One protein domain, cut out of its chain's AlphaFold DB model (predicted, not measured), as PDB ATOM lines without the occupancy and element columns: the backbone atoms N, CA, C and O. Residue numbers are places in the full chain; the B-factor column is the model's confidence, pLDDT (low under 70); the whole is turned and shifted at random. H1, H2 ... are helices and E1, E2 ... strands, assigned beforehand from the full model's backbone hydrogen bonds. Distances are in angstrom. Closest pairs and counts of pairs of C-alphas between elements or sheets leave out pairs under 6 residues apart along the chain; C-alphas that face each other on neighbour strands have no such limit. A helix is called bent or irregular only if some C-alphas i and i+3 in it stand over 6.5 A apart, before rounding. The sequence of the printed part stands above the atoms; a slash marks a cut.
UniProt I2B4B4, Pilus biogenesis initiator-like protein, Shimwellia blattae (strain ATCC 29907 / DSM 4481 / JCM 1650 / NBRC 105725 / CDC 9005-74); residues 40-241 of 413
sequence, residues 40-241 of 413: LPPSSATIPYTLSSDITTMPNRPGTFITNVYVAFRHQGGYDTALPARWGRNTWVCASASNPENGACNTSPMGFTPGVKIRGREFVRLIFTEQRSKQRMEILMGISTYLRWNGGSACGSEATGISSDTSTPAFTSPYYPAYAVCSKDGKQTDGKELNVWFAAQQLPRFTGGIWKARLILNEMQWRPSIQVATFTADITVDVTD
ATOM      1  N   LEU A  40       4.177  -8.233  28.962       90.88
ATOM      2  CA  LEU A  40       4.398  -6.817  29.179       90.88
ATOM      3  C   LEU A  40       3.257  -6.324  30.072       90.88
ATOM      4  O   LEU A  40       2.121  -6.258  29.599       90.88
ATOM      5  N   PRO A  41       3.500  -6.025  31.356       92.81
ATOM      6  CA  PRO A  41       2.450  -5.492  32.210       92.81
ATOM      7  C   PRO A  41       2.013  -4.093  31.733       92.81
ATOM      8  O   PRO A  41       2.839  -3.348  31.194       92.81
ATOM      9  N   PRO A  42       0.743  -3.711  31.965       94.75
ATOM     10  CA  PRO A  42       0.304  -2.328  31.827       94.75
ATOM     11  C   PRO A  42       1.200  -1.404  32.658       94.75
ATOM     12  O   PRO A  42       1.611  -1.747  33.769       94.75
ATOM     13  N   SER A  43       1.506  -0.224  32.130       95.81
ATOM     14  CA  SER A  43       2.339   0.762  32.819       95.81
ATOM     15  C   SER A  43       1.803   2.161  32.572       95.81
ATOM     16  O   SER A  43       1.306   2.469  31.490       95.81
ATOM     17  N   SER A  44       1.867   3.009  33.599       97.00
ATOM     18  CA  SER A  44       1.399   4.386  33.463       97.00
ATOM     19  C   SER A  44       2.329   5.171  32.542       97.00
ATOM     20  O   SER A  44       3.550   5.095  32.674       97.00
ATOM     21  N   ALA A  45       1.748   5.957  31.641       94.25
ATOM     22  CA  ALA A  45       2.486   6.741  30.661       94.25
ATOM     23  C   ALA A  45       1.905   8.150  30.544       94.25
ATOM     24  O   ALA A  45       0.692   8.348  30.612       94.25
ATOM     25  N   THR A  46       2.782   9.131  30.331       97.44
ATOM     26  CA  THR A  46       2.405  10.488  29.923       97.44
ATOM     27  C   THR A  46       3.018  10.766  28.563       97.44
ATOM     28  O   THR A  46       4.240  10.719  28.426       97.44
ATOM     29  N   ILE A  47       2.183  11.047  27.566       96.31
ATOM     30  CA  ILE A  47       2.636  11.406  26.223       96.31
ATOM     31  C   ILE A  47       2.388  12.897  25.957       96.31
ATOM     32  O   ILE A  47       1.276  13.383  26.180       96.31
ATOM     33  N   PRO A  48       3.390  13.650  25.483       97.19
ATOM     34  CA  PRO A  48       3.156  14.977  24.941       97.19
ATOM     35  C   PRO A  48       2.640  14.862  23.502       97.19
ATOM     36  O   PRO A  48       3.168  14.090  22.701       97.19
ATOM     37  N   TYR A  49       1.641  15.665  23.153       96.06
ATOM     38  CA  TYR A  49       1.168  15.821  21.782       96.06
ATOM     39  C   TYR A  49       1.116  17.300  21.418       96.06
ATOM     40  O   TYR A  49       0.581  18.110  22.173       96.06
ATOM     41  N   THR A  50       1.659  17.667  20.260       94.94
ATOM     42  CA  THR A  50       1.581  19.036  19.741       94.94
ATOM     43  C   THR A  50       1.134  19.016  18.289       94.94
ATOM     44  O   THR A  50       1.793  18.419  17.441       94.94
ATOM     45  N   LEU A  51       0.027  19.699  18.009       91.19
ATOM     46  CA  LEU A  51      -0.393  20.062  16.661       91.19
ATOM     47  C   LEU A  51      -0.083  21.543  16.462       91.19
ATOM     48  O   LEU A  51      -0.585  22.357  17.226       91.19
ATOM     49  N   SER A  52       0.708  21.883  15.445       90.69
ATOM     50  CA  SER A  52       0.984  23.272  15.070       90.69
ATOM     51  C   SER A  52       0.538  23.523  13.633       90.69
ATOM     52  O   SER A  52       0.919  22.775  12.729       90.69
ATOM     53  N   SER A  53      -0.311  24.528  13.422       85.94
ATOM     54  CA  SER A  53      -0.826  24.879  12.093       85.94
ATOM     55  C   SER A  53      -1.378  26.300  12.048       85.94
ATOM     56  O   SER A  53      -1.844  26.818  13.058       85.94
ATOM     57  N   ASP A  54      -1.431  26.887  10.857       83.88
ATOM     58  CA  ASP A  54      -2.255  28.074  10.641       83.88
ATOM     59  C   ASP A  54      -3.725  27.673  10.463       83.88
ATOM     60  O   ASP A  54      -4.019  26.635   9.864       83.88
ATOM     61  N   ILE A  55      -4.660  28.497  10.936       80.12
ATOM     62  CA  ILE A  55      -6.102  28.240  10.849       80.12
ATOM     63  C   ILE A  55      -6.556  28.005   9.406       80.12
ATOM     64  O   ILE A  55      -7.472  27.222   9.153       80.12
ATOM     65  N   THR A  56      -5.885  28.622   8.429       73.56
ATOM     66  CA  THR A  56      -6.208  28.440   7.015       73.56
ATOM     67  C   THR A  56      -5.643  27.155   6.428       73.56
ATOM     68  O   THR A  56      -6.192  26.671   5.437       73.56
ATOM     69  N   THR A  57      -4.583  26.588   7.005       71.50
ATOM     70  CA  THR A  57      -3.965  25.325   6.566       71.50
ATOM     71  C   THR A  57      -4.383  24.135   7.421       71.50
ATOM     72  O   THR A  57      -3.976  23.007   7.139       71.50
ATOM     73  N   MET A  58      -5.238  24.360   8.425       66.31
ATOM     74  CA  MET A  58      -5.791  23.298   9.248       66.31
ATOM     75  C   MET A  58      -6.419  22.190   8.380       66.31
ATOM     76  O   MET A  58      -7.131  22.504   7.422       66.31
ATOM     77  N   PRO A  59      -6.197  20.903   8.720       57.47
ATOM     78  CA  PRO A  59      -6.545  19.733   7.901       57.47
ATOM     79  C   PRO A  59      -8.012  19.510   7.479       57.47
ATOM     80  O   PRO A  59      -8.333  18.419   7.024       57.47
ATOM     81  N   ASN A  60      -8.908  20.491   7.570       52.38
ATOM     82  CA  ASN A  60     -10.340  20.344   7.313       52.38
ATOM     83  C   ASN A  60     -10.851  21.157   6.101       52.38
ATOM     84  O   ASN A  60     -11.994  21.616   6.093       52.38
ATOM     85  N   ARG A  61     -10.017  21.372   5.072       48.31
ATOM     86  CA  ARG A  61     -10.486  21.970   3.811       48.31
ATOM     87  C   ARG A  61     -11.241  20.928   2.969       48.31
ATOM     88  O   ARG A  61     -10.849  19.761   2.959       48.31
ATOM     89  N   PRO A  62     -12.273  21.325   2.200       42.09
ATOM     90  CA  PRO A  62     -12.836  20.468   1.159       42.09
ATOM     91  C   PRO A  62     -11.708  20.027   0.211       42.09
ATOM     92  O   PRO A  62     -11.119  20.861  -0.472       42.09
ATOM     93  N   GLY A  63     -11.360  18.737   0.223       44.91
ATOM     94  CA  GLY A  63     -10.278  18.166  -0.594       44.91
ATOM     95  C   GLY A  63      -9.054  17.638   0.170       44.91
ATOM     96  O   GLY A  63      -8.242  16.947  -0.439       44.91
ATOM     97  N   THR A  64      -8.918  17.878   1.482       46.06
ATOM     98  CA  THR A  64      -7.957  17.157   2.339       46.06
ATOM     99  C   THR A  64      -8.647  15.990   3.051       46.06
ATOM    100  O   THR A  64      -9.663  16.156   3.716       46.06
ATOM    101  N   PHE A  65      -8.099  14.778   2.919       53.09
ATOM    102  CA  PHE A  65      -8.722  13.532   3.399       53.09
ATOM    103  C   PHE A  65      -8.476  13.218   4.889       53.09
ATOM    104  O   PHE A  65      -8.730  12.095   5.331       53.09
ATOM    105  N   ILE A  66      -7.970  14.165   5.689       62.72
ATOM    106  CA  ILE A  66      -7.717  13.910   7.114       62.72
ATOM    107  C   ILE A  66      -9.033  14.053   7.876       62.72
ATOM    108  O   ILE A  66      -9.525  15.147   8.121       62.72
ATOM    109  N   THR A  67      -9.610  12.919   8.266       73.25
ATOM    110  CA  THR A  67     -10.858  12.875   9.042       73.25
ATOM    111  C   THR A  67     -10.613  12.991  10.546       73.25
ATOM    112  O   THR A  67     -11.423  13.586  11.256       73.25
ATOM    113  N   ASN A  68      -9.480  12.472  11.026       83.81
ATOM    114  CA  ASN A  68      -9.130  12.386  12.440       83.81
ATOM    115  C   ASN A  68      -7.693  12.854  12.679       83.81
ATOM    116  O   ASN A  68      -6.776  12.472  11.953       83.81
ATOM    117  N   VAL A  69      -7.502  13.620  13.749       89.12
ATOM    118  CA  VAL A  69      -6.195  13.983  14.293       89.12
ATOM    119  C   VAL A  69      -5.903  13.056  15.469       89.12
ATOM    120  O   VAL A  69      -6.510  13.197  16.530       89.12
ATOM    121  N   TYR A  70      -5.017  12.077  15.273       91.00
ATOM    122  CA  TYR A  70      -4.645  11.120  16.317       91.00
ATOM    123  C   TYR A  70      -3.653  11.742  17.301       91.00
ATOM    124  O   TYR A  70      -2.567  12.163  16.912       91.00
ATOM    125  N   VAL A  71      -4.039  11.760  18.575       94.50
ATOM    126  CA  VAL A  71      -3.196  12.118  19.727       94.50
ATOM    127  C   VAL A  71      -2.365  10.914  20.166       94.50
ATOM    128  O   VAL A  71      -1.188  11.047  20.483       94.50
ATOM    129  N   ALA A  72      -2.975   9.730  20.146       93.00
ATOM    130  CA  ALA A  72      -2.317   8.452  20.365       93.00
ATOM    131  C   ALA A  72      -2.837   7.447  19.340       93.00
ATOM    132  O   ALA A  72      -4.046   7.352  19.116       93.00
ATOM    133  N   PHE A  73      -1.930   6.681  18.745       90.06
ATOM    134  CA  PHE A  73      -2.268   5.589  17.844       90.06
ATOM    135  C   PHE A  73      -1.579   4.322  18.336       90.06
ATOM    136  O   PHE A  73      -0.362   4.322  18.521       90.06
ATOM    137  N   ARG A  74      -2.365   3.268  18.568       87.69
ATOM    138  CA  ARG A  74      -1.898   1.962  19.052       87.69
ATOM    139  C   ARG A  74      -1.031   2.033  20.325       87.69
ATOM    140  O   ARG A  74      -0.026   1.338  20.448       87.69
ATOM    141  N   HIS A  75      -1.413   2.865  21.295       91.44
ATOM    142  CA  HIS A  75      -0.728   2.926  22.587       91.44
ATOM    143  C   HIS A  75      -0.886   1.606  23.352       91.44
ATOM    144  O   HIS A  75      -2.003   1.150  23.570       91.44
ATOM    145  N   GLN A  76       0.218   0.989  23.766       90.19
ATOM    146  CA  GLN A  76       0.218  -0.358  24.332       90.19
ATOM    147  C   GLN A  76      -0.312  -0.411  25.777       90.19
ATOM    148  O   GLN A  76       0.319   0.149  26.664       90.19
ATOM    149  N   GLY A  77      -1.397  -1.159  26.017       90.69
ATOM    150  CA  GLY A  77      -1.953  -1.443  27.355       90.69
ATOM    151  C   GLY A  77      -1.361  -2.681  28.043       90.69
ATOM    152  O   GLY A  77      -1.867  -3.163  29.046       90.69
ATOM    153  N   GLY A  78      -0.295  -3.249  27.485       91.31
ATOM    154  CA  GLY A  78       0.296  -4.493  27.966       91.31
ATOM    155  C   GLY A  78      -0.325  -5.741  27.335       91.31
ATOM    156  O   GLY A  78      -1.405  -5.711  26.742       91.31
ATOM    157  N   TYR A  79       0.402  -6.852  27.438       89.75
ATOM    158  CA  TYR A  79      -0.005  -8.149  26.907       89.75
ATOM    159  C   TYR A  79       0.574  -9.321  27.709       89.75
ATOM    160  O   TYR A  79       1.593  -9.175  28.384       89.75
ATOM    161  N   ASP A  80      -0.093 -10.473  27.691       89.62
ATOM    162  CA  ASP A  80       0.335 -11.694  28.388       89.62
ATOM    163  C   ASP A  80       0.015 -12.919  27.527       89.62
ATOM    164  O   ASP A  80      -1.130 -13.362  27.468       89.62
ATOM    165  N   THR A  81       1.015 -13.477  26.839       85.69
ATOM    166  CA  THR A  81       0.778 -14.608  25.926       85.69
ATOM    167  C   THR A  81       0.471 -15.921  26.647       85.69
ATOM    168  O   THR A  81      -0.069 -16.834  26.026       85.69
ATOM    169  N   ALA A  82       0.808 -16.037  27.938       87.31
ATOM    170  CA  ALA A  82       0.518 -17.221  28.748       87.31
ATOM    171  C   ALA A  82      -0.886 -17.160  29.363       87.31
ATOM    172  O   ALA A  82      -1.563 -18.183  29.468       87.31
ATOM    173  N   LEU A  83      -1.343 -15.961  29.735       87.50
ATOM    174  CA  LEU A  83      -2.681 -15.699  30.261       87.50
ATOM    175  C   LEU A  83      -3.374 -14.579  29.463       87.50
ATOM    176  O   LEU A  83      -3.612 -13.502  30.014       87.50
ATOM    177  N   PRO A  84      -3.784 -14.820  28.200       84.81
ATOM    178  CA  PRO A  84      -4.273 -13.768  27.302       84.81
ATOM    179  C   PRO A  84      -5.395 -12.896  27.879       84.81
ATOM    180  O   PRO A  84      -5.377 -11.666  27.801       84.81
ATOM    181  N   ALA A  85      -6.350 -13.524  28.572       81.94
ATOM    182  CA  ALA A  85      -7.470 -12.829  29.196       81.94
ATOM    183  C   ALA A  85      -7.067 -11.825  30.294       81.94
ATOM    184  O   ALA A  85      -7.902 -10.997  30.669       81.94
ATOM    185  N   ARG A  86      -5.834 -11.896  30.817       87.06
ATOM    186  CA  ARG A  86      -5.329 -11.021  31.880       87.06
ATOM    187  C   ARG A  86      -5.311  -9.563  31.437       87.06
ATOM    188  O   ARG A  86      -5.824  -8.741  32.189       87.06
ATOM    189  N   TRP A  87      -4.781  -9.280  30.241       88.25
ATOM    190  CA  TRP A  87      -4.654  -7.926  29.678       88.25
ATOM    191  C   TRP A  87      -5.462  -7.717  28.392       88.25
ATOM    192  O   TRP A  87      -5.927  -6.610  28.126       88.25
ATOM    193  N   GLY A  88      -5.774  -8.780  27.643       84.31
ATOM    194  CA  GLY A  88      -6.616  -8.715  26.439       84.31
ATOM    195  C   GLY A  88      -8.060  -8.250  26.682       84.31
ATOM    196  O   GLY A  88      -8.819  -8.013  25.743       84.31
ATOM    197  N   ARG A  89      -8.470  -8.088  27.946       83.19
ATOM    198  CA  ARG A  89      -9.804  -7.605  28.346       83.19
ATOM    199  C   ARG A  89      -9.795  -6.239  29.024       83.19
ATOM    200  O   ARG A  89     -10.855  -5.813  29.489       83.19
ATOM    201  N   ASN A  90      -8.646  -5.567  29.066       87.12
ATOM    202  CA  ASN A  90      -8.522  -4.250  29.681       87.12
ATOM    203  C   ASN A  90      -9.441  -3.224  29.004       87.12
ATOM    204  O   ASN A  90      -9.900  -3.398  27.868       87.12
ATOM    205  N   THR A  91      -9.750  -2.158  29.726       87.94
ATOM    206  CA  THR A  91     -10.577  -1.042  29.251       87.94
ATOM    207  C   THR A  91      -9.994   0.266  29.740       87.94
ATOM    208  O   THR A  91      -9.385   0.288  30.806       87.94
ATOM    209  N   TRP A  92     -10.253   1.357  29.030       92.19
ATOM    210  CA  TRP A  92      -9.870   2.697  29.468       92.19
ATOM    211  C   TRP A  92     -11.114   3.472  29.857       92.19
ATOM    212  O   TRP A  92     -12.039   3.561  29.061       92.19
ATOM    213  N   VAL A  93     -11.139   4.021  31.067       92.50
ATOM    214  CA  VAL A  93     -12.275   4.769  31.631       92.50
ATOM    215  C   VAL A  93     -11.805   6.130  32.138       92.50
ATOM    216  O   VAL A  93     -10.626   6.311  32.435       92.50
ATOM    217  N   CYS A  94     -12.704   7.100  32.256       94.81
ATOM    218  CA  CYS A  94     -12.367   8.396  32.847       94.81
ATOM    219  C   CYS A  94     -12.354   8.317  34.375       94.81
ATOM    220  O   CYS A  94     -12.977   7.445  34.980       94.81
ATOM    221  N   ALA A  95     -11.705   9.288  35.015       94.94
ATOM    222  CA  ALA A  95     -11.825   9.490  36.460       94.94
ATOM    223  C   ALA A  95     -13.179  10.114  36.864       94.94
ATOM    224  O   ALA A  95     -13.598   9.994  38.013       94.94
ATOM    225  N   SER A  96     -13.874  10.784  35.936       94.56
ATOM    226  CA  SER A  96     -15.183  11.403  36.165       94.56
ATOM    227  C   SER A  96     -16.129  11.195  34.982       94.56
ATOM    228  O   SER A  96     -15.709  11.247  33.830       94.56
ATOM    229  N   ALA A  97     -17.422  11.021  35.272       90.62
ATOM    230  CA  ALA A  97     -18.479  10.969  34.260       90.62
ATOM    231  C   ALA A  97     -18.974  12.354  33.823       90.62
ATOM    232  O   ALA A  97     -19.543  12.508  32.740       90.62
ATOM    233  N   SER A  98     -18.757  13.376  34.649       92.31
ATOM    234  CA  SER A  98     -19.351  14.701  34.464       92.31
ATOM    235  C   SER A  98     -18.328  15.817  34.304       92.31
ATOM    236  O   SER A  98     -18.630  16.760  33.574       92.31
ATOM    237  N   ASN A  99     -17.151  15.716  34.933       97.00
ATOM    238  CA  ASN A  99     -16.126  16.760  34.937       97.00
ATOM    239  C   ASN A  99     -15.151  16.617  33.746       97.00
ATOM    240  O   ASN A  99     -14.344  15.686  33.744       97.00
ATOM    241  N   PRO A 100     -15.178  17.535  32.759       97.25
ATOM    242  CA  PRO A 100     -14.364  17.437  31.553       97.25
ATOM    243  C   PRO A 100     -12.955  18.049  31.678       97.25
ATOM    244  O   PRO A 100     -12.252  18.072  30.669       97.25
ATOM    245  N   GLU A 101     -12.508  18.524  32.857       97.75
ATOM    246  CA  GLU A 101     -11.150  19.099  33.020       97.75
ATOM    247  C   GLU A 101     -10.056  18.137  32.545       97.75
ATOM    248  O   GLU A 101      -9.152  18.544  31.824       97.75
ATOM    249  N   ASN A 102     -10.163  16.862  32.943       98.06
ATOM    250  CA  ASN A 102      -9.212  15.809  32.578       98.06
ATOM    251  C   ASN A 102      -9.835  14.715  31.692       98.06
ATOM    252  O   ASN A 102      -9.274  13.630  31.545       98.06
ATOM    253  N   GLY A 103     -11.004  14.999  31.114       96.88
ATOM    254  CA  GLY A 103     -11.820  14.044  30.371       96.88
ATOM    255  C   GLY A 103     -13.030  13.542  31.166       96.88
ATOM    256  O   GLY A 103     -12.882  12.985  32.252       96.88
ATOM    257  N   ALA A 104     -14.227  13.707  30.593       94.94
ATOM    258  CA  ALA A 104     -15.478  13.161  31.114       94.94
ATOM    259  C   ALA A 104     -16.029  12.058  30.206       94.94
ATOM    260  O   ALA A 104     -16.312  12.297  29.026       94.94
ATOM    261  N   CYS A 105     -16.202  10.868  30.777       90.75
ATOM    262  CA  CYS A 105     -16.750   9.676  30.132       90.75
ATOM    263  C   CYS A 105     -17.075   8.599  31.181       90.75
ATOM    264  O   CYS A 105     -16.970   8.849  32.378       90.75
ATOM    265  N   ASN A 106     -17.460   7.391  30.770       87.75
ATOM    266  CA  ASN A 106     -17.731   6.311  31.722       87.75
ATOM    267  C   ASN A 106     -16.543   6.081  32.667       87.75
ATOM    268  O   ASN A 106     -15.399   6.061  32.223       87.75
ATOM    269  N   THR A 107     -16.837   5.890  33.955       89.56
ATOM    270  CA  THR A 107     -15.848   5.686  35.032       89.56
ATOM    271  C   THR A 107     -15.716   4.226  35.450       89.56
ATOM    272  O   THR A 107     -15.035   3.895  36.418       89.56
ATOM    273  N   SER A 108     -16.418   3.330  34.767       84.44
ATOM    274  CA  SER A 108     -16.391   1.900  35.039       84.44
ATOM    275  C   SER A 108     -16.498   1.129  33.726       84.44
ATOM    276  O   SER A 108     -17.180   1.602  32.810       84.44
ATOM    277  N   PRO A 109     -15.830  -0.035  33.613       79.31
ATOM    278  CA  PRO A 109     -15.918  -0.863  32.420       79.31
ATOM    279  C   PRO A 109     -17.373  -1.240  32.142       79.31
ATOM    280  O   PRO A 109     -18.072  -1.749  33.021       79.31
ATOM    281  N   MET A 110     -17.837  -1.016  30.918       71.38
ATOM    282  CA  MET A 110     -19.165  -1.452  30.500       71.38
ATOM    283  C   MET A 110     -19.120  -2.915  30.059       71.38
ATOM    284  O   MET A 110     -18.246  -3.323  29.289       71.38
ATOM    285  N   GLY A 111     -20.089  -3.707  30.518       62.84
ATOM    286  CA  GLY A 111     -20.311  -5.053  29.999       62.84
ATOM    287  C   GLY A 111     -20.844  -4.998  28.568       62.84
ATOM    288  O   GLY A 111     -21.830  -4.319  28.288       62.84
ATOM    289  N   PHE A 112     -20.207  -5.721  27.650       57.88
ATOM    290  CA  PHE A 112     -20.724  -5.885  26.293       57.88
ATOM    291  C   PHE A 112     -21.869  -6.914  26.267       57.88
ATOM    292  O   PHE A 112     -21.650  -8.079  26.593       57.88
ATOM    293  N   THR A 113     -23.076  -6.518  25.846       50.69
ATOM    294  CA  THR A 113     -24.203  -7.454  25.643       50.69
ATOM    295  C   THR A 113     -24.330  -7.794  24.150       50.69
ATOM    296  O   THR A 113     -24.475  -6.869  23.345       50.69
ATOM    297  N   PRO A 114     -24.286  -9.078  23.734       42.38
ATOM    298  CA  PRO A 114     -24.440  -9.466  22.330       42.38
ATOM    299  C   PRO A 114     -25.744  -8.919  21.728       42.38
ATOM    300  O   PRO A 114     -26.803  -9.017  22.337       42.38
ATOM    301  N   GLY A 115     -25.669  -8.317  20.539       40.25
ATOM    302  CA  GLY A 115     -26.826  -7.714  19.860       40.25
ATOM    303  C   GLY A 115     -27.117  -6.258  20.244       40.25
ATOM    304  O   GLY A 115     -27.728  -5.536  19.453       40.25
ATOM    305  N   VAL A 116     -26.591  -5.769  21.374       42.22
ATOM    306  CA  VAL A 116     -26.550  -4.332  21.659       42.22
ATOM    307  C   VAL A 116     -25.393  -3.752  20.862       42.22
ATOM    308  O   VAL A 116     -24.234  -3.788  21.273       42.22
ATOM    309  N   LYS A 117     -25.695  -3.194  19.686       39.53
ATOM    310  CA  LYS A 117     -24.766  -2.248  19.074       39.53
ATOM    311  C   LYS A 117     -24.593  -1.123  20.087       39.53
ATOM    312  O   LYS A 117     -25.517  -0.326  20.245       39.53
ATOM    313  N   ILE A 118     -23.428  -1.026  20.731       46.59
ATOM    314  CA  ILE A 118     -22.998   0.236  21.340       46.59
ATOM    315  C   ILE A 118     -22.725   1.169  20.159       46.59
ATOM    316  O   ILE A 118     -21.617   1.298  19.647       46.59
ATOM    317  N   ARG A 119     -23.819   1.665  19.578       32.50
ATOM    318  CA  ARG A 119     -23.835   2.510  18.398       32.50
ATOM    319  C   ARG A 119     -23.665   3.927  18.914       32.50
ATOM    320  O   ARG A 119     -24.615   4.576  19.327       32.50
ATOM    321  N   GLY A 120     -22.421   4.362  18.902       43.03
ATOM    322  CA  GLY A 120     -21.984   5.701  19.246       43.03
ATOM    323  C   GLY A 120     -20.471   5.657  19.239       43.03
ATOM    324  O   GLY A 120     -19.887   4.764  19.844       43.03
ATOM    325  N   ARG A 121     -19.820   6.556  18.500       53.34
ATOM    326  CA  ARG A 121     -18.386   6.767  18.705       53.34
ATOM    327  C   ARG A 121     -18.209   7.087  20.192       53.34
ATOM    328  O   ARG A 121     -18.947   7.916  20.723       53.34
ATOM    329  N   GLU A 122     -17.307   6.382  20.861       75.19
ATOM    330  CA  GLU A 122     -16.999   6.665  22.254       75.19
ATOM    331  C   GLU A 122     -16.247   7.983  22.305       75.19
ATOM    332  O   GLU A 122     -15.158   8.113  21.742       75.19
ATOM    333  N   PHE A 123     -16.879   8.975  22.919       87.25
ATOM    334  CA  PHE A 123     -16.299  10.291  23.062       87.25
ATOM    335  C   PHE A 123     -15.967  10.563  24.520       87.25
ATOM    336  O   PHE A 123     -16.762  10.287  25.417       87.25
ATOM    337  N   VAL A 124     -14.807  11.166  24.732       93.25
ATOM    338  CA  VAL A 124     -14.438  11.813  25.984       93.25
ATOM    339  C   VAL A 124     -14.610  13.310  25.785       93.25
ATOM    340  O   VAL A 124     -14.029  13.887  24.864       93.25
ATOM    341  N   ARG A 125     -15.418  13.949  26.632       96.00
ATOM    342  CA  ARG A 125     -15.527  15.414  26.651       96.00
ATOM    343  C   ARG A 125     -14.303  15.974  27.357       96.00
ATOM    344  O   ARG A 125     -14.065  15.617  28.509       96.00
ATOM    345  N   LEU A 126     -13.531  16.817  26.682       98.19
ATOM    346  CA  LEU A 126     -12.285  17.363  27.213       98.19
ATOM    347  C   LEU A 126     -12.236  18.877  27.023       98.19
ATOM    348  O   LEU A 126     -12.492  19.375  25.924       98.19
ATOM    349  N   ILE A 127     -11.884  19.608  28.081       98.31
ATOM    350  CA  ILE A 127     -11.702  21.056  27.996       98.31
ATOM    351  C   ILE A 127     -10.298  21.403  27.506       98.31
ATOM    352  O   ILE A 127      -9.293  21.039  28.112       98.31
ATOM    353  N   PHE A 128     -10.252  22.205  26.447       98.00
ATOM    354  CA  PHE A 128      -9.076  22.949  26.025       98.00
ATOM    355  C   PHE A 128      -9.148  24.368  26.578       98.00
ATOM    356  O   PHE A 128     -10.185  25.025  26.487       98.00
ATOM    357  N   THR A 129      -8.035  24.844  27.131       98.06
ATOM    358  CA  THR A 129      -7.890  26.205  27.655       98.06
ATOM    359  C   THR A 129      -6.818  26.951  26.871       98.06
ATOM    360  O   THR A 129      -5.683  26.480  26.769       98.06
ATOM    361  N   GLU A 130      -7.155  28.119  26.330       97.00
ATOM    362  CA  GLU A 130      -6.186  28.993  25.669       97.00
ATOM    363  C   GLU A 130      -5.268  29.647  26.711       97.00
ATOM    364  O   GLU A 130      -5.698  30.116  27.772       97.00
ATOM    365  N   GLN A 131      -3.971  29.648  26.426       96.94
ATOM    366  CA  GLN A 131      -2.925  29.962  27.386       96.94
ATOM    367  C   GLN A 131      -3.024  31.377  27.959       96.94
ATOM    368  O   GLN A 131      -2.759  31.551  29.156       96.94
ATOM    369  N   ARG A 132      -3.373  32.382  27.152       95.81
ATOM    370  CA  ARG A 132      -3.337  33.794  27.563       95.81
ATOM    371  C   ARG A 132      -4.705  34.328  27.975       95.81
ATOM    372  O   ARG A 132      -4.841  34.821  29.089       95.81
ATOM    373  N   SER A 133      -5.707  34.188  27.120       94.62
ATOM    374  CA  SER A 133      -7.091  34.633  27.317       94.62
ATOM    375  C   SER A 133      -7.856  33.804  28.342       94.62
ATOM    376  O   SER A 133      -8.877  34.263  28.846       94.62
ATOM    377  N   LYS A 134      -7.383  32.583  28.641       95.19
ATOM    378  CA  LYS A 134      -8.077  31.603  29.492       95.19
ATOM    379  C   LYS A 134      -9.452  31.204  28.966       95.19
ATOM    380  O   LYS A 134     -10.251  30.640  29.712       95.19
ATOM    381  N   GLN A 135      -9.724  31.466  27.690       94.06
ATOM    382  CA  GLN A 135     -10.908  30.949  27.031       94.06
ATOM    383  C   GLN A 135     -10.902  29.431  27.077       94.06
ATOM    384  O   GLN A 135      -9.857  28.789  26.975       94.06
ATOM    385  N   ARG A 136     -12.090  28.871  27.265       95.19
ATOM    386  CA  ARG A 136     -12.297  27.442  27.460       95.19
ATOM    387  C   ARG A 136     -13.268  26.941  26.420       95.19
ATOM    388  O   ARG A 136     -14.279  27.588  26.152       95.19
ATOM    389  N   MET A 137     -12.980  25.772  25.872       94.31
ATOM    390  CA  MET A 137     -13.896  25.087  24.976       94.31
ATOM    391  C   MET A 137     -13.837  23.581  25.161       94.31
ATOM    392  O   MET A 137     -12.784  23.015  25.441       94.31
ATOM    393  N   GLU A 138     -14.981  22.935  24.978       95.62
ATOM    394  CA  GLU A 138     -15.091  21.482  25.033       95.62
ATOM    395  C   GLU A 138     -14.901  20.875  23.637       95.62
ATOM    396  O   GLU A 138     -15.591  21.257  22.683       95.62
ATOM    397  N   ILE A 139     -13.983  19.918  23.528       95.38
ATOM    398  CA  ILE A 139     -13.720  19.110  22.335       95.38
ATOM    399  C   ILE A 139     -14.108  17.662  22.634       95.38
ATOM    400  O   ILE A 139     -13.813  17.130  23.705       95.38
ATOM    401  N   LEU A 140     -14.763  17.018  21.668       94.81
ATOM    402  CA  LEU A 140     -15.057  15.593  21.733       94.81
ATOM    403  C   LEU A 140     -13.850  14.807  21.225       94.81
ATOM    404  O   LEU A 140     -13.514  14.860  20.036       94.81
ATOM    405  N   MET A 141     -13.212  14.068  22.126       94.56
ATOM    406  CA  MET A 141     -12.109  13.167  21.815       94.56
ATOM    407  C   MET A 141     -12.681  11.791  21.494       94.56
ATOM    408  O   MET A 141     -13.312  11.184  22.350       94.56
ATOM    409  N   GLY A 142     -12.489  11.294  20.278       91.38
ATOM    410  CA  GLY A 142     -12.786   9.906  19.949       91.38
ATOM    411  C   GLY A 142     -11.779   8.970  20.609       91.38
ATOM    412  O   GLY A 142     -10.577   9.249  20.607       91.38
ATOM    413  N   ILE A 143     -12.273   7.864  21.157       88.62
ATOM    414  CA  ILE A 143     -11.435   6.797  21.695       88.62
ATOM    415  C   ILE A 143     -11.851   5.434  21.143       88.62
ATOM    416  O   ILE A 143     -13.017   5.182  20.833       88.62
ATOM    417  N   SER A 144     -10.875   4.551  20.981       85.00
ATOM    418  CA  SER A 144     -11.092   3.159  20.594       85.00
ATOM    419  C   SER A 144      -9.910   2.311  21.014       85.00
ATOM    420  O   SER A 144      -8.869   2.815  21.431       85.00
ATOM    421  N   THR A 145     -10.069   1.005  20.874       84.06
ATOM    422  CA  THR A 145      -9.013   0.033  21.123       84.06
ATOM    423  C   THR A 145      -8.812  -0.863  19.912       84.06
ATOM    424  O   THR A 145      -9.750  -1.100  19.158       84.06
ATOM    425  N   TYR A 146      -7.601  -1.372  19.724       80.62
ATOM    426  CA  TYR A 146      -7.333  -2.540  18.891       80.62
ATOM    427  C   TYR A 146      -7.013  -3.729  19.786       80.62
ATOM    428  O   TYR A 146      -6.422  -3.574  20.855       80.62
ATOM    429  N   LEU A 147      -7.419  -4.919  19.354       80.62
ATOM    430  CA  LEU A 147      -7.064  -6.160  20.029       80.62
ATOM    431  C   LEU A 147      -5.660  -6.569  19.601       80.62
ATOM    432  O   LEU A 147      -5.320  -6.440  18.426       80.62
ATOM    433  N   ARG A 148      -4.862  -7.082  20.532       80.50
ATOM    434  CA  ARG A 148      -3.534  -7.637  20.259       80.50
ATOM    435  C   ARG A 148      -3.573  -9.164  20.341       80.50
ATOM    436  O   ARG A 148      -4.322  -9.720  21.143       80.50
ATOM    437  N   TRP A 149      -2.822  -9.833  19.476       78.19
ATOM    438  CA  TRP A 149      -2.790 -11.288  19.330       78.19
ATOM    439  C   TRP A 149      -1.356 -11.787  19.139       78.19
ATOM    440  O   TRP A 149      -1.007 -12.284  18.063       78.19
ATOM    441  N   ASN A 150      -0.480 -11.666  20.133       68.50
ATOM    442  CA  ASN A 150       0.865 -12.210  19.944       68.50
ATOM    443  C   ASN A 150       0.803 -13.748  19.790       68.50
ATOM    444  O   ASN A 150       0.018 -14.438  20.436       68.50
ATOM    445  N   GLY A 151       1.619 -14.296  18.882       63.22
ATOM    446  CA  GLY A 151       1.676 -15.743  18.626       63.22
ATOM    447  C   GLY A 151       0.958 -16.244  17.364       63.22
ATOM    448  O   GLY A 151       0.559 -17.408  17.318       63.22
ATOM    449  N   GLY A 152       0.796 -15.415  16.325       65.31
ATOM    450  CA  GLY A 152       0.400 -15.877  14.983       65.31
ATOM    451  C   GLY A 152      -1.094 -16.146  14.816       65.31
ATOM    452  O   GLY A 152      -1.448 -17.233  14.362       65.31
ATOM    453  N   SER A 153      -1.977 -15.247  15.267       72.69
ATOM    454  CA  SER A 153      -3.417 -15.423  15.033       72.69
ATOM    455  C   SER A 153      -3.844 -14.982  13.630       72.69
ATOM    456  O   SER A 153      -3.422 -13.929  13.159       72.69
ATOM    457  N   ALA A 154      -4.762 -15.728  13.014       71.44
ATOM    458  CA  ALA A 154      -5.410 -15.421  11.737       71.44
ATOM    459  C   ALA A 154      -6.341 -14.185  11.781       71.44
ATOM    460  O   ALA A 154      -6.944 -13.823  10.761       71.44
ATOM    461  N   CYS A 155      -6.503 -13.561  12.957       72.31
ATOM    462  CA  CYS A 155      -7.301 -12.349  13.169       72.31
ATOM    463  C   CYS A 155      -6.490 -11.053  13.338       72.31
ATOM    464  O   CYS A 155      -7.103 -10.008  13.569       72.31
ATOM    465  N   GLY A 156      -5.161 -11.068  13.211       65.94
ATOM    466  CA  GLY A 156      -4.412  -9.815  13.082       65.94
ATOM    467  C   GLY A 156      -3.557  -9.751  11.826       65.94
ATOM    468  O   GLY A 156      -3.401 -10.743  11.117       65.94
ATOM    469  N   SER A 157      -3.078  -8.549  11.517       57.09
ATOM    470  CA  SER A 157      -2.351  -8.270  10.280       57.09
ATOM    471  C   SER A 157      -0.887  -8.731  10.363       57.09
ATOM    472  O   SER A 157      -0.188  -8.536  11.362       57.09
ATOM    473  N   GLU A 158      -0.428  -9.405   9.306       50.16
ATOM    474  CA  GLU A 158       0.913  -9.983   9.187       50.16
ATOM    475  C   GLU A 158       1.953  -8.888   8.905       50.16
ATOM    476  O   GLU A 158       2.213  -8.562   7.751       50.16
ATOM    477  N   ALA A 159       2.564  -8.303   9.943       42.31
ATOM    478  CA  ALA A 159       3.870  -7.649   9.775       42.31
ATOM    479  C   ALA A 159       4.687  -7.500  11.068       42.31
ATOM    480  O   ALA A 159       5.882  -7.756  11.045       42.31
ATOM    481  N   THR A 160       4.107  -7.108  12.205       43.22
ATOM    482  CA  THR A 160       4.860  -6.908  13.464       43.22
ATOM    483  C   THR A 160       3.898  -6.947  14.653       43.22
ATOM    484  O   THR A 160       2.957  -6.169  14.672       43.22
ATOM    485  N   GLY A 161       4.078  -7.848  15.631       50.44
ATOM    486  CA  GLY A 161       3.315  -7.806  16.898       50.44
ATOM    487  C   GLY A 161       1.791  -7.679  16.723       50.44
ATOM    488  O   GLY A 161       1.192  -6.691  17.122       50.44
ATOM    489  N   ILE A 162       1.216  -8.683  16.066       57.06
ATOM    490  CA  ILE A 162      -0.154  -8.835  15.553       57.06
ATOM    491  C   ILE A 162      -1.226  -8.089  16.365       57.06
ATOM    492  O   ILE A 162      -1.518  -8.428  17.509       57.06
ATOM    493  N   SER A 163      -1.878  -7.124  15.727       56.66
ATOM    494  CA  SER A 163      -3.049  -6.412  16.237       56.66
ATOM    495  C   SER A 163      -4.184  -6.476  15.207       56.66
ATOM    496  O   SER A 163      -3.937  -6.653  14.013       56.66
ATOM    497  N   SER A 164      -5.443  -6.413  15.646       60.41
ATOM    498  CA  SER A 164      -6.586  -6.393  14.729       60.41
ATOM    499  C   SER A 164      -6.620  -5.078  13.945       60.41
ATOM    500  O   SER A 164      -6.285  -4.019  14.477       60.41
ATOM    501  N   ASP A 165      -7.098  -5.120  12.700       57.53
ATOM    502  CA  ASP A 165      -7.480  -3.907  11.951       57.53
ATOM    503  C   ASP A 165      -8.888  -3.422  12.340       57.53
ATOM    504  O   ASP A 165      -9.331  -2.336  11.974       57.53
ATOM    505  N   THR A 166      -9.618  -4.234  13.110       62.72
ATOM    506  CA  THR A 166     -10.943  -3.886  13.627       62.72
ATOM    507  C   THR A 166     -10.807  -3.186  14.972       62.72
ATOM    508  O   THR A 166     -10.301  -3.780  15.926       62.72
ATOM    509  N   SER A 167     -11.275  -1.938  15.037       66.44
ATOM    510  CA  SER A 167     -11.354  -1.179  16.287       66.44
ATOM    511  C   SER A 167     -12.551  -1.618  17.138       66.44
ATOM    512  O   SER A 167     -13.636  -1.884  16.615       66.44
ATOM    513  N   THR A 168     -12.360  -1.683  18.453       70.56
ATOM    514  CA  THR A 168     -13.382  -1.982  19.460       70.56
ATOM    515  C   THR A 168     -13.615  -0.779  20.380       70.56
ATOM    516  O   THR A 168     -12.700   0.032  20.562       70.56
ATOM    517  N   PRO A 169     -14.805  -0.639  20.991       71.19
ATOM    518  CA  PRO A 169     -15.048   0.413  21.973       71.19
ATOM    519  C   PRO A 169     -14.117   0.238  23.194       71.19
ATOM    520  O   PRO A 169     -13.973  -0.865  23.728       71.19
ATOM    521  N   ALA A 170     -13.440   1.310  23.599       71.69
ATOM    522  CA  ALA A 170     -12.479   1.380  24.695       71.69
ATOM    523  C   ALA A 170     -13.107   1.269  26.098       71.69
ATOM    524  O   ALA A 170     -12.443   0.738  26.995       71.69
ATOM    525  N   PHE A 171     -14.363   1.695  26.297       69.31
ATOM    526  CA  PHE A 171     -15.074   1.536  27.580       69.31
ATOM    527  C   PHE A 171     -15.604   0.122  27.792       69.31
ATOM    528  O   PHE A 171     -15.948  -0.252  28.915       69.31
ATOM    529  N   THR A 172     -15.715  -0.665  26.721       66.31
ATOM    530  CA  THR A 172     -16.317  -1.994  26.790       66.31
ATOM    531  C   THR A 172     -15.288  -3.070  27.052       66.31
ATOM    532  O   THR A 172     -14.310  -3.233  26.313       66.31
ATOM    533  N   SER A 173     -15.551  -3.872  28.076       59.59
ATOM    534  CA  SER A 173     -14.853  -5.137  28.215       59.59
ATOM    535  C   SER A 173     -15.658  -6.230  27.510       59.59
ATOM    536  O   SER A 173     -16.887  -6.281  27.654       59.59
ATOM    537  N   PRO A 174     -15.010  -7.117  26.738       60.66
ATOM    538  CA  PRO A 174     -15.692  -8.260  26.153       60.66
ATOM    539  C   PRO A 174     -16.179  -9.190  27.277       60.66
ATOM    540  O   PRO A 174     -15.410  -9.951  27.864       60.66
ATOM    541  N   TYR A 175     -17.481  -9.123  27.571       55.62
ATOM    542  CA  TYR A 175     -18.154  -9.950  28.581       55.62
ATOM    543  C   TYR A 175     -18.169 -11.440  28.192       55.62
ATOM    544  O   TYR A 175     -18.236 -12.310  29.057       55.62
ATOM    545  N   TYR A 176     -18.050 -11.745  26.893       50.94
ATOM    546  CA  TYR A 176     -18.120 -13.098  26.341       50.94
ATOM    547  C   TYR A 176     -16.801 -13.519  25.667       50.94
ATOM    548  O   TYR A 176     -16.184 -12.693  24.984       50.94
ATOM    549  N   PRO A 177     -16.382 -14.798  25.769       46.78
ATOM    550  CA  PRO A 177     -15.182 -15.296  25.091       46.78
ATOM    551  C   PRO A 177     -15.229 -15.135  23.563       46.78
ATOM    552  O   PRO A 177     -14.180 -15.055  22.949       46.78
ATOM    553  N   ALA A 178     -16.407 -14.996  22.945       46.75
ATOM    554  CA  ALA A 178     -16.567 -14.969  21.487       46.75
ATOM    555  C   ALA A 178     -15.956 -13.751  20.751       46.75
ATOM    556  O   ALA A 178     -15.790 -13.821  19.541       46.75
ATOM    557  N   TYR A 179     -15.619 -12.654  21.445       55.22
ATOM    558  CA  TYR A 179     -15.011 -11.456  20.823       55.22
ATOM    559  C   TYR A 179     -13.548 -11.236  21.212       55.22
ATOM    560  O   TYR A 179     -12.806 -10.563  20.506       55.22
ATOM    561  N   ALA A 180     -13.137 -11.827  22.333       64.75
ATOM    562  CA  ALA A 180     -11.743 -11.918  22.742       64.75
ATOM    563  C   ALA A 180     -11.066 -13.171  22.164       64.75
ATOM    564  O   ALA A 180      -9.903 -13.408  22.458       64.75
ATOM    565  N   VAL A 181     -11.790 -13.984  21.385       74.00
ATOM    566  CA  VAL A 181     -11.288 -15.175  20.699       74.00
ATOM    567  C   VAL A 181     -11.381 -14.950  19.195       74.00
ATOM    568  O   VAL A 181     -12.413 -14.508  18.693       74.00
ATOM    569  N   CYS A 182     -10.316 -15.255  18.467       76.12
ATOM    570  CA  CYS A 182     -10.326 -15.202  17.020       76.12
ATOM    571  C   CYS A 182     -11.192 -16.344  16.479       76.12
ATOM    572  O   CYS A 182     -10.925 -17.519  16.721       76.12
ATOM    573  N   SER A 183     -12.228 -16.013  15.708       74.50
ATOM    574  CA  SER A 183     -13.176 -17.003  15.181       74.50
ATOM    575  C   SER A 183     -12.558 -17.986  14.181       74.50
ATOM    576  O   SER A 183     -13.164 -19.012  13.893       74.50
ATOM    577  N   LYS A 184     -11.386 -17.663  13.620       77.00
ATOM    578  CA  LYS A 184     -10.702 -18.481  12.609       77.00
ATOM    579  C   LYS A 184      -9.790 -19.553  13.204       77.00
ATOM    580  O   LYS A 184      -9.597 -20.580  12.567       77.00
ATOM    581  N   ASP A 185      -9.211 -19.312  14.378       79.69
ATOM    582  CA  ASP A 185      -8.187 -20.192  14.960       79.69
ATOM    583  C   ASP A 185      -8.349 -20.447  16.468       79.69
ATOM    584  O   ASP A 185      -7.543 -21.161  17.062       79.69
ATOM    585  N   GLY A 186      -9.374 -19.877  17.107       77.94
ATOM    586  CA  GLY A 186      -9.678 -20.096  18.519       77.94
ATOM    587  C   GLY A 186      -8.695 -19.456  19.504       77.94
ATOM    588  O   GLY A 186      -8.867 -19.625  20.715       77.94
ATOM    589  N   LYS A 187      -7.683 -18.709  19.041       79.81
ATOM    590  CA  LYS A 187      -6.733 -18.024  19.932       79.81
ATOM    591  C   LYS A 187      -7.432 -16.915  20.694       79.81
ATOM    592  O   LYS A 187      -8.426 -16.400  20.202       79.81
ATOM    593  N   GLN A 188      -6.928 -16.552  21.875       80.81
ATOM    594  CA  GLN A 188      -7.412 -15.410  22.657       80.81
ATOM    595  C   GLN A 188      -6.536 -14.173  22.445       80.81
ATOM    596  O   GLN A 188      -5.331 -14.298  22.242       80.81
ATOM    597  N   THR A 189      -7.145 -12.988  22.508       82.50
ATOM    598  CA  THR A 189      -6.427 -11.716  22.496       82.50
ATOM    599  C   THR A 189      -5.686 -11.595  23.809       82.50
ATOM    600  O   THR A 189      -6.241 -11.888  24.872       82.50
ATOM    601  N   ASP A 190      -4.425 -11.214  23.726       84.88
ATOM    602  CA  ASP A 190      -3.504 -11.213  24.850       84.88
ATOM    603  C   ASP A 190      -3.174  -9.821  25.365       84.88
ATOM    604  O   ASP A 190      -2.616  -9.707  26.449       84.88
ATOM    605  N   GLY A 191      -3.574  -8.777  24.641       87.12
ATOM    606  CA  GLY A 191      -3.417  -7.381  25.021       87.12
ATOM    607  C   GLY A 191      -4.360  -6.467  24.246       87.12
ATOM    608  O   GLY A 191      -5.107  -6.910  23.370       87.12
ATOM    609  N   LYS A 192      -4.318  -5.172  24.554       85.19
ATOM    610  CA  LYS A 192      -5.060  -4.145  23.817       85.19
ATOM    611  C   LYS A 192      -4.213  -2.910  23.579       85.19
ATOM    612  O   LYS A 192      -3.309  -2.594  24.347       85.19
ATOM    613  N   GLU A 193      -4.555  -2.188  22.524       87.69
ATOM    614  CA  GLU A 193      -3.890  -0.949  22.147       87.69
ATOM    615  C   GLU A 193      -4.898   0.196  22.080       87.69
ATOM    616  O   GLU A 193      -5.905   0.081  21.388       87.69
ATOM    617  N   LEU A 194      -4.643   1.300  22.774       90.88
ATOM    618  CA  LEU A 194      -5.510   2.474  22.827       90.88
ATOM    619  C   LEU A 194      -5.245   3.424  21.649       90.88
ATOM    620  O   LEU A 194      -4.101   3.757  21.338       90.88
ATOM    621  N   ASN A 195      -6.318   3.935  21.048       90.12
ATOM    622  CA  ASN A 195      -6.283   5.089  20.156       90.12
ATOM    623  C   ASN A 195      -7.072   6.242  20.765       90.12
ATOM    624  O   ASN A 195      -8.176   6.053  21.275       90.12
ATOM    625  N   VAL A 196      -6.528   7.447  20.626       94.00
ATOM    626  CA  VAL A 196      -7.170   8.702  21.017       94.00
ATOM    627  C   VAL A 196      -7.027   9.675  19.862       94.00
ATOM    628  O   VAL A 196      -5.923   9.883  19.357       94.00
ATOM    629  N   TRP A 197      -8.122  10.293  19.443       92.75
ATOM    630  CA  TRP A 197      -8.123  11.291  18.378       92.75
ATOM    631  C   TRP A 197      -9.201  12.339  18.615       92.75
ATOM    632  O   TRP A 197     -10.060  12.189  19.475       92.75
ATOM    633  N   PHE A 198      -9.209  13.392  17.816       92.38
ATOM    634  CA  PHE A 198     -10.382  14.243  17.658       92.38
ATOM    635  C   PHE A 198     -10.653  14.461  16.175       92.38
ATOM    636  O   PHE A 198      -9.761  14.366  15.331       92.38
ATOM    637  N   ALA A 199     -11.920  14.689  15.843       88.50
ATOM    638  CA  ALA A 199     -12.335  14.882  14.462       88.50
ATOM    639  C   ALA A 199     -11.740  16.189  13.911       88.50
ATOM    640  O   ALA A 199     -11.835  17.228  14.574       88.50
ATOM    641  N   ALA A 200     -11.168  16.158  12.703       85.00
ATOM    642  CA  ALA A 200     -10.582  17.345  12.069       85.00
ATOM    643  C   ALA A 200     -11.622  18.466  11.881       85.00
ATOM    644  O   ALA A 200     -11.280  19.645  11.901       85.00
ATOM    645  N   GLN A 201     -12.912  18.117  11.817       85.62
ATOM    646  CA  GLN A 201     -14.031  19.060  11.751       85.62
ATOM    647  C   GLN A 201     -14.162  19.973  12.974       85.62
ATOM    648  O   GLN A 201     -14.847  20.990  12.900       85.62
ATOM    649  N   GLN A 202     -13.519  19.641  14.094       90.12
ATOM    650  CA  GLN A 202     -13.518  20.484  15.290       90.12
ATOM    651  C   GLN A 202     -12.406  21.543  15.273       90.12
ATOM    652  O   GLN A 202     -12.462  22.470  16.075       90.12
ATOM    653  N   LEU A 203     -11.427  21.442  14.363       86.00
ATOM    654  CA  LEU A 203     -10.303  22.381  14.257       86.00
ATOM    655  C   LEU A 203     -10.721  23.847  14.029       86.00
ATOM    656  O   LEU A 203     -10.161  24.714  14.692       86.00
ATOM    657  N   PRO A 204     -11.745  24.164  13.209       84.62
ATOM    658  CA  PRO A 204     -12.192  25.550  13.032       84.62
ATOM    659  C   PRO A 204     -12.776  26.211  14.291       84.62
ATOM    660  O   PRO A 204     -13.070  27.402  14.267       84.62
ATOM    661  N   ARG A 205     -12.991  25.459  15.382       87.44
ATOM    662  CA  ARG A 205     -13.456  26.009  16.667       87.44
ATOM    663  C   ARG A 205     -12.329  26.682  17.458       87.44
ATOM    664  O   ARG A 205     -12.621  27.459  18.361       87.44
ATOM    665  N   PHE A 206     -11.068  26.378  17.146       89.38
ATOM    666  CA  PHE A 206      -9.907  27.015  17.762       89.38
ATOM    667  C   PHE A 206      -9.699  28.409  17.154       89.38
ATOM    668  O   PHE A 206      -9.672  28.558  15.935       89.38
ATOM    669  N   THR A 207      -9.500  29.428  17.993       90.12
ATOM    670  CA  THR A 207      -8.946  30.714  17.538       90.12
ATOM    671  C   THR A 207      -7.421  30.662  17.550       90.12
ATOM    672  O   THR A 207      -6.835  29.774  18.176       90.12
ATOM    673  N   GLY A 208      -6.774  31.659  16.940       92.00
ATOM    674  CA  GLY A 208      -5.332  31.850  17.081       92.00
ATOM    675  C   GLY A 208      -4.903  31.864  18.555       92.00
ATOM    676  O   GLY A 208      -5.528  32.536  19.374       92.00
ATOM    677  N   GLY A 209      -3.870  31.104  18.908       95.25
ATOM    678  CA  GLY A 209      -3.330  30.981  20.260       95.25
ATOM    679  C   GLY A 209      -2.769  29.594  20.564       95.25
ATOM    680  O   GLY A 209      -2.735  28.707  19.711       95.25
ATOM    681  N   ILE A 210      -2.349  29.404  21.817       97.12
ATOM    682  CA  ILE A 210      -1.845  28.121  22.320       97.12
ATOM    683  C   ILE A 210      -2.914  27.507  23.215       97.12
ATOM    684  O   ILE A 210      -3.134  27.964  24.338       97.12
ATOM    685  N   TRP A 211      -3.557  26.450  22.742       97.56
ATOM    686  CA  TRP A 211      -4.606  25.743  23.468       97.56
ATOM    687  C   TRP A 211      -4.055  24.488  24.119       97.56
ATOM    688  O   TRP A 211      -3.402  23.680  23.463       97.56
ATOM    689  N   LYS A 212      -4.327  24.307  25.411       98.56
ATOM    690  CA  LYS A 212      -3.819  23.178  26.196       98.56
ATOM    691  C   LYS A 212      -4.950  22.381  26.824       98.56
ATOM    692  O   LYS A 212      -5.906  22.966  27.332       98.56
ATOM    693  N   ALA A 213      -4.804  21.065  26.828       98.56
ATOM    694  CA  ALA A 213      -5.664  20.132  27.544       98.56
ATOM    695  C   ALA A 213      -4.830  18.977  28.107       98.56
ATOM    696  O   ALA A 213      -3.775  18.644  27.562       98.56
ATOM    697  N   ARG A 214      -5.320  18.344  29.172       98.62
ATOM    698  CA  ARG A 214      -4.724  17.135  29.744       98.62
ATOM    699  C   ARG A 214      -5.781  16.045  29.782       98.62
ATOM    700  O   ARG A 214      -6.739  16.162  30.525       98.62
ATOM    701  N   LEU A 215      -5.631  14.997  28.983       98.56
ATOM    702  CA  LEU A 215      -6.518  13.834  29.045       98.56
ATOM    703  C   LEU A 215      -5.946  12.810  30.025       98.56
ATOM    704  O   LEU A 215      -4.772  12.470  29.905       98.56
ATOM    705  N   ILE A 216      -6.770  12.292  30.937       98.38
ATOM    706  CA  ILE A 216      -6.406  11.213  31.863       98.38
ATOM    707  C   ILE A 216      -7.415  10.072  31.722       98.38
ATOM    708  O   ILE A 216      -8.616  10.261  31.916       98.38
ATOM    709  N   LEU A 217      -6.915   8.878  31.412       97.62
ATOM    710  CA  LEU A 217      -7.696   7.647  31.329       97.62
ATOM    711  C   LEU A 217      -7.097   6.585  32.251       97.62
ATOM    712  O   LEU A 217      -5.904   6.288  32.186       97.62
ATOM    713  N   ASN A 218      -7.942   5.978  33.074       96.94
ATOM    714  CA  ASN A 218      -7.585   4.858  33.930       96.94
ATOM    715  C   ASN A 218      -7.700   3.566  33.127       96.94
ATOM    716  O   ASN A 218      -8.770   3.249  32.602       96.94
ATOM    717  N   GLU A 219      -6.611   2.813  33.045       95.56
ATOM    718  CA  GLU A 219      -6.640   1.471  32.487       95.56
ATOM    719  C   GLU A 219      -7.097   0.488  33.564       95.56
ATOM    720  O   GLU A 219      -6.453   0.328  34.604       95.56
ATOM    721  N   MET A 220      -8.227  -0.163  33.310       92.44
ATOM    722  CA  MET A 220      -8.875  -1.093  34.224       92.44
ATOM    723  C   MET A 220      -8.681  -2.519  33.734       92.44
ATOM    724  O   MET A 220      -9.032  -2.849  32.598       92.44
ATOM    725  N   GLN A 221      -8.201  -3.383  34.620       89.69
ATOM    726  CA  GLN A 221      -8.202  -4.816  34.385       89.69
ATOM    727  C   GLN A 221      -9.616  -5.365  34.564       89.69
ATOM    728  O   GLN A 221     -10.232  -5.135  35.599       89.69
ATOM    729  N   TRP A 222     -10.120  -6.151  33.606       82.00
ATOM    730  CA  TRP A 222     -11.480  -6.714  33.662       82.00
ATOM    731  C   TRP A 222     -11.790  -7.438  34.980       82.00
ATOM    732  O   TRP A 222     -12.784  -7.147  35.641       82.00
ATOM    733  N   ARG A 223     -10.915  -8.364  35.381       80.31
ATOM    734  CA  ARG A 223     -10.949  -9.049  36.678       80.31
ATOM    735  C   ARG A 223      -9.560  -8.941  37.302       80.31
ATOM    736  O   ARG A 223      -8.615  -9.342  36.630       80.31
ATOM    737  N   PRO A 224      -9.421  -8.422  38.532       85.94
ATOM    738  CA  PRO A 224     -10.465  -8.189  39.539       85.94
ATOM    739  C   PRO A 224     -11.161  -6.808  39.487       85.94
ATOM    740  O   PRO A 224     -11.673  -6.366  40.505       85.94
ATOM    741  N   SER A 225     -11.216  -6.127  38.333       86.56
ATOM    742  CA  SER A 225     -11.827  -4.784  38.206       86.56
ATOM    743  C   SER A 225     -11.060  -3.690  38.959       86.56
ATOM    744  O   SER A 225     -11.646  -2.783  39.541       86.56
ATOM    745  N   ILE A 226      -9.729  -3.771  38.915       91.62
ATOM    746  CA  ILE A 226      -8.812  -2.796  39.514       91.62
ATOM    747  C   ILE A 226      -8.150  -1.936  38.440       91.62
ATOM    748  O   ILE A 226      -7.960  -2.378  37.305       91.62
ATOM    749  N   GLN A 227      -7.769  -0.719  38.816       95.25
ATOM    750  CA  GLN A 227      -6.900   0.114  37.995       95.25
ATOM    751  C   GLN A 227      -5.485  -0.473  37.995       95.25
ATOM    752  O   GLN A 227      -4.928  -0.749  39.056       95.25
ATOM    753  N   VAL A 228      -4.910  -0.654  36.807       96.25
ATOM    754  CA  VAL A 228      -3.570  -1.235  36.616       96.25
ATOM    755  C   VAL A 228      -2.571  -0.253  36.016       96.25
ATOM    756  O   VAL A 228      -1.372  -0.402  36.228       96.25
ATOM    757  N   ALA A 229      -3.051   0.775  35.318       97.25
ATOM    758  CA  ALA A 229      -2.223   1.848  34.786       97.25
ATOM    759  C   ALA A 229      -3.040   3.129  34.568       97.25
ATOM    760  O   ALA A 229      -4.267   3.148  34.692       97.25
ATOM    761  N   THR A 230      -2.338   4.212  34.245       98.06
ATOM    762  CA  THR A 230      -2.928   5.492  33.845       98.06
ATOM    763  C   THR A 230      -2.310   5.951  32.534       98.06
ATOM    764  O   THR A 230      -1.092   6.115  32.442       98.06
ATOM    765  N   PHE A 231      -3.146   6.212  31.537       97.94
ATOM    766  CA  PHE A 231      -2.750   6.892  30.312       97.94
ATOM    767  C   PHE A 231      -3.011   8.390  30.459       97.94
ATOM    768  O   PHE A 231      -4.137   8.808  30.726       97.94
ATOM    769  N   THR A 232      -1.975   9.200  30.266       98.56
ATOM    770  CA  THR A 232      -2.067  10.661  30.256       98.56
ATOM    771  C   THR A 232      -1.597  11.203  28.912       98.56
ATOM    772  O   THR A 232      -0.534  10.817  28.426       98.56
ATOM    773  N   ALA A 233      -2.351  12.133  28.330       98.31
ATOM    774  CA  ALA A 233      -1.916  12.900  27.166       98.31
ATOM    775  C   ALA A 233      -1.945  14.400  27.473       98.31
ATOM    776  O   ALA A 233      -3.010  14.959  27.743       98.31
ATOM    777  N   ASP A 234      -0.780  15.041  27.398       98.50
ATOM    778  CA  ASP A 234      -0.634  16.494  27.467       98.50
ATOM    779  C   ASP A 234      -0.723  17.054  26.045       98.50
ATOM    780  O   ASP A 234       0.214  16.947  25.253       98.50
ATOM    781  N   ILE A 235      -1.882  17.613  25.701       98.25
ATOM    782  CA  ILE A 235      -2.244  18.005  24.338       98.25
ATOM    783  C   ILE A 235      -2.075  19.515  24.192       98.25
ATOM    784  O   ILE A 235      -2.707  20.291  24.910       98.25
ATOM    785  N   THR A 236      -1.261  19.932  23.227       98.06
ATOM    786  CA  THR A 236      -1.121  21.326  22.798       98.06
ATOM    787  C   THR A 236      -1.593  21.472  21.354       98.06
ATOM    788  O   THR A 236      -1.130  20.760  20.465       98.06
ATOM    789  N   VAL A 237      -2.517  22.398  21.114       95.56
ATOM    790  CA  VAL A 237      -2.930  22.828  19.774       95.56
ATOM    791  C   VAL A 237      -2.488  24.276  19.611       95.56
ATOM    792  O   VAL A 237      -3.027  25.187  20.239       95.56
ATOM    793  N   ASP A 238      -1.443  24.454  18.820       95.00
ATOM    794  CA  ASP A 238      -0.765  25.708  18.537       95.00
ATOM    795  C   ASP A 238      -1.259  26.251  17.187       95.00
ATOM    796  O   ASP A 238      -0.976  25.687  16.127       95.00
ATOM    797  N   VAL A 239      -2.073  27.302  17.234       92.31
ATOM    798  CA  VAL A 239      -2.819  27.803  16.076       92.31
ATOM    799  C   VAL A 239      -2.432  29.232  15.786       92.31
ATOM    800  O   VAL A 239      -2.676  30.085  16.627       92.31
ATOM    801  N   THR A 240      -1.945  29.540  14.588       92.56
ATOM    802  CA  THR A 240      -1.863  30.935  14.123       92.56
ATOM    803  C   THR A 240      -3.076  31.302  13.280       92.56
ATOM    804  O   THR A 240      -3.672  30.449  12.631       92.56
ATOM    805  N   ASP A 241      -3.438  32.577  13.275       90.00
ATOM    806  CA  ASP A 241      -4.428  33.167  12.378       90.00
ATOM    807  C   ASP A 241      -3.782  34.332  11.620       90.00
ATOM    808  O   ASP A 241      -4.023  35.514  11.892       90.00
TER     809      ASP A 241
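What this domain is: This is residues 40 to 241 of the 413 residues of the protein "Pilus biogenesis initiator-like protein" of Shimwellia blattae (strain ATCC 29907 / DSM 4481 / JCM 1650 / NBRC 105725 / CDC 9005-74) (UniProt I2B4B4). Picture one long, strongly twisted sheet of nine strands folded over on itself into two layers that are partly face to face: E1, E9, E8 and E3 make one, E2, E7, E5 and E6 the other, and E4 joins them by pairing with both E8 and E5. Two very short helices, H1 and H2, lie toward opposite ends of this body, and long loops run along its outside. You have 202 printed residues, with named elements in the order E1 E2 E3 E4 E5 E6 H1 E7 H2 E8 E9; the class is mostly strand, though under half of the residues, 100, are in named elements. The sheet is branched and mixed, with E1 and E9 parallel and the other neighbour pairs antiparallel. The whole is compact, with a radius of gyration of the C-alphas of 17.8 A, yet only just elongated, spanning 54 by 36 by 33 A.

How they stand to each other: Begin with E1, residues 45 to 54, an edge strand parallel to E9, residues 227 to 240; look at N 49 and O 234, 2.8 A apart. Next comes E2, residues 68 to 80, which bends by 58 degrees at residue 71; its closest C-alpha to E1 is that of Val 71, 6.1 A from that of Tyr 49. E2 is the antiparallel neighbour of E7, residues 191 to 199, with N 75 and O 194 at 2.8 A. E3, residues 91 to 94, is antiparallel to E8, residues 209 to 220, with N 93 and O 218 at 2.9 A. E4, residues 122 to 130, has E5, residues 136 to 148, on one side, with N 126 and O 139 at 3.0 A, and E8 on the other side, with N 129 and O 212 at 2.8 A. With E6, residues 163 to 168, E4 and E5 form a meander, each strand the antiparallel neighbour of the one before; E5 and E6 are a hairpin, with N 145 and O 168 at 2.8 A. On the other side of E5 you find E7, with N 146 and O 193 at 2.8 A. H1, residues 177 to 180, only just on the sheet, only grazes it with residues 179 to 180. H2, residues 200 to 205, is on the sheet at a height of 7.0 A, over none of its strands; its C-alpha 200 is 5.2 A from that of Asn 68, the closest pair with E2. The hairpin of E8 and E9 has N 215 and O 233 at 2.9 A. H1 is too short for an O i to N i+4 pair; in H2 0 of 2 are within hydrogen-bond range, against 2 of 3 O i to N i+3 pairs.

Where its parts are: Find C-alpha 45 at (2.486, 6.741, 30.661); from there E1 runs 29.6 A. E2 spans 30.4 A, E3 10.3 A, E4 25.0 A and E6 11.7 A. E5 starts at C-alpha 136, (-12.297, 27.442, 27.460), and runs 36.9 A. H1 measures 5.4 A, E7 26.2 A and H2 10.2 A; H2 is only just irregular, with C-alphas 201 and 204 6.9 A apart. E8 covers 35.4 A, and E9, 39.3 A long, ends at C-alpha 240, (-1.863, 30.935, 14.123).

The domain as a whole: The two C-alphas farthest apart, those of Ser 133 and Asp 185, are 56.2 A apart. The printed part has no cut. Look for long links at residues 55 to 67, 95 to 121 and 149 to 162. The mean pLDDT of the printed part is 81.6, with values under 70 at residues 58 to 66, 111 to 121, 150 to 152, 156 to 167 and 171 to 180.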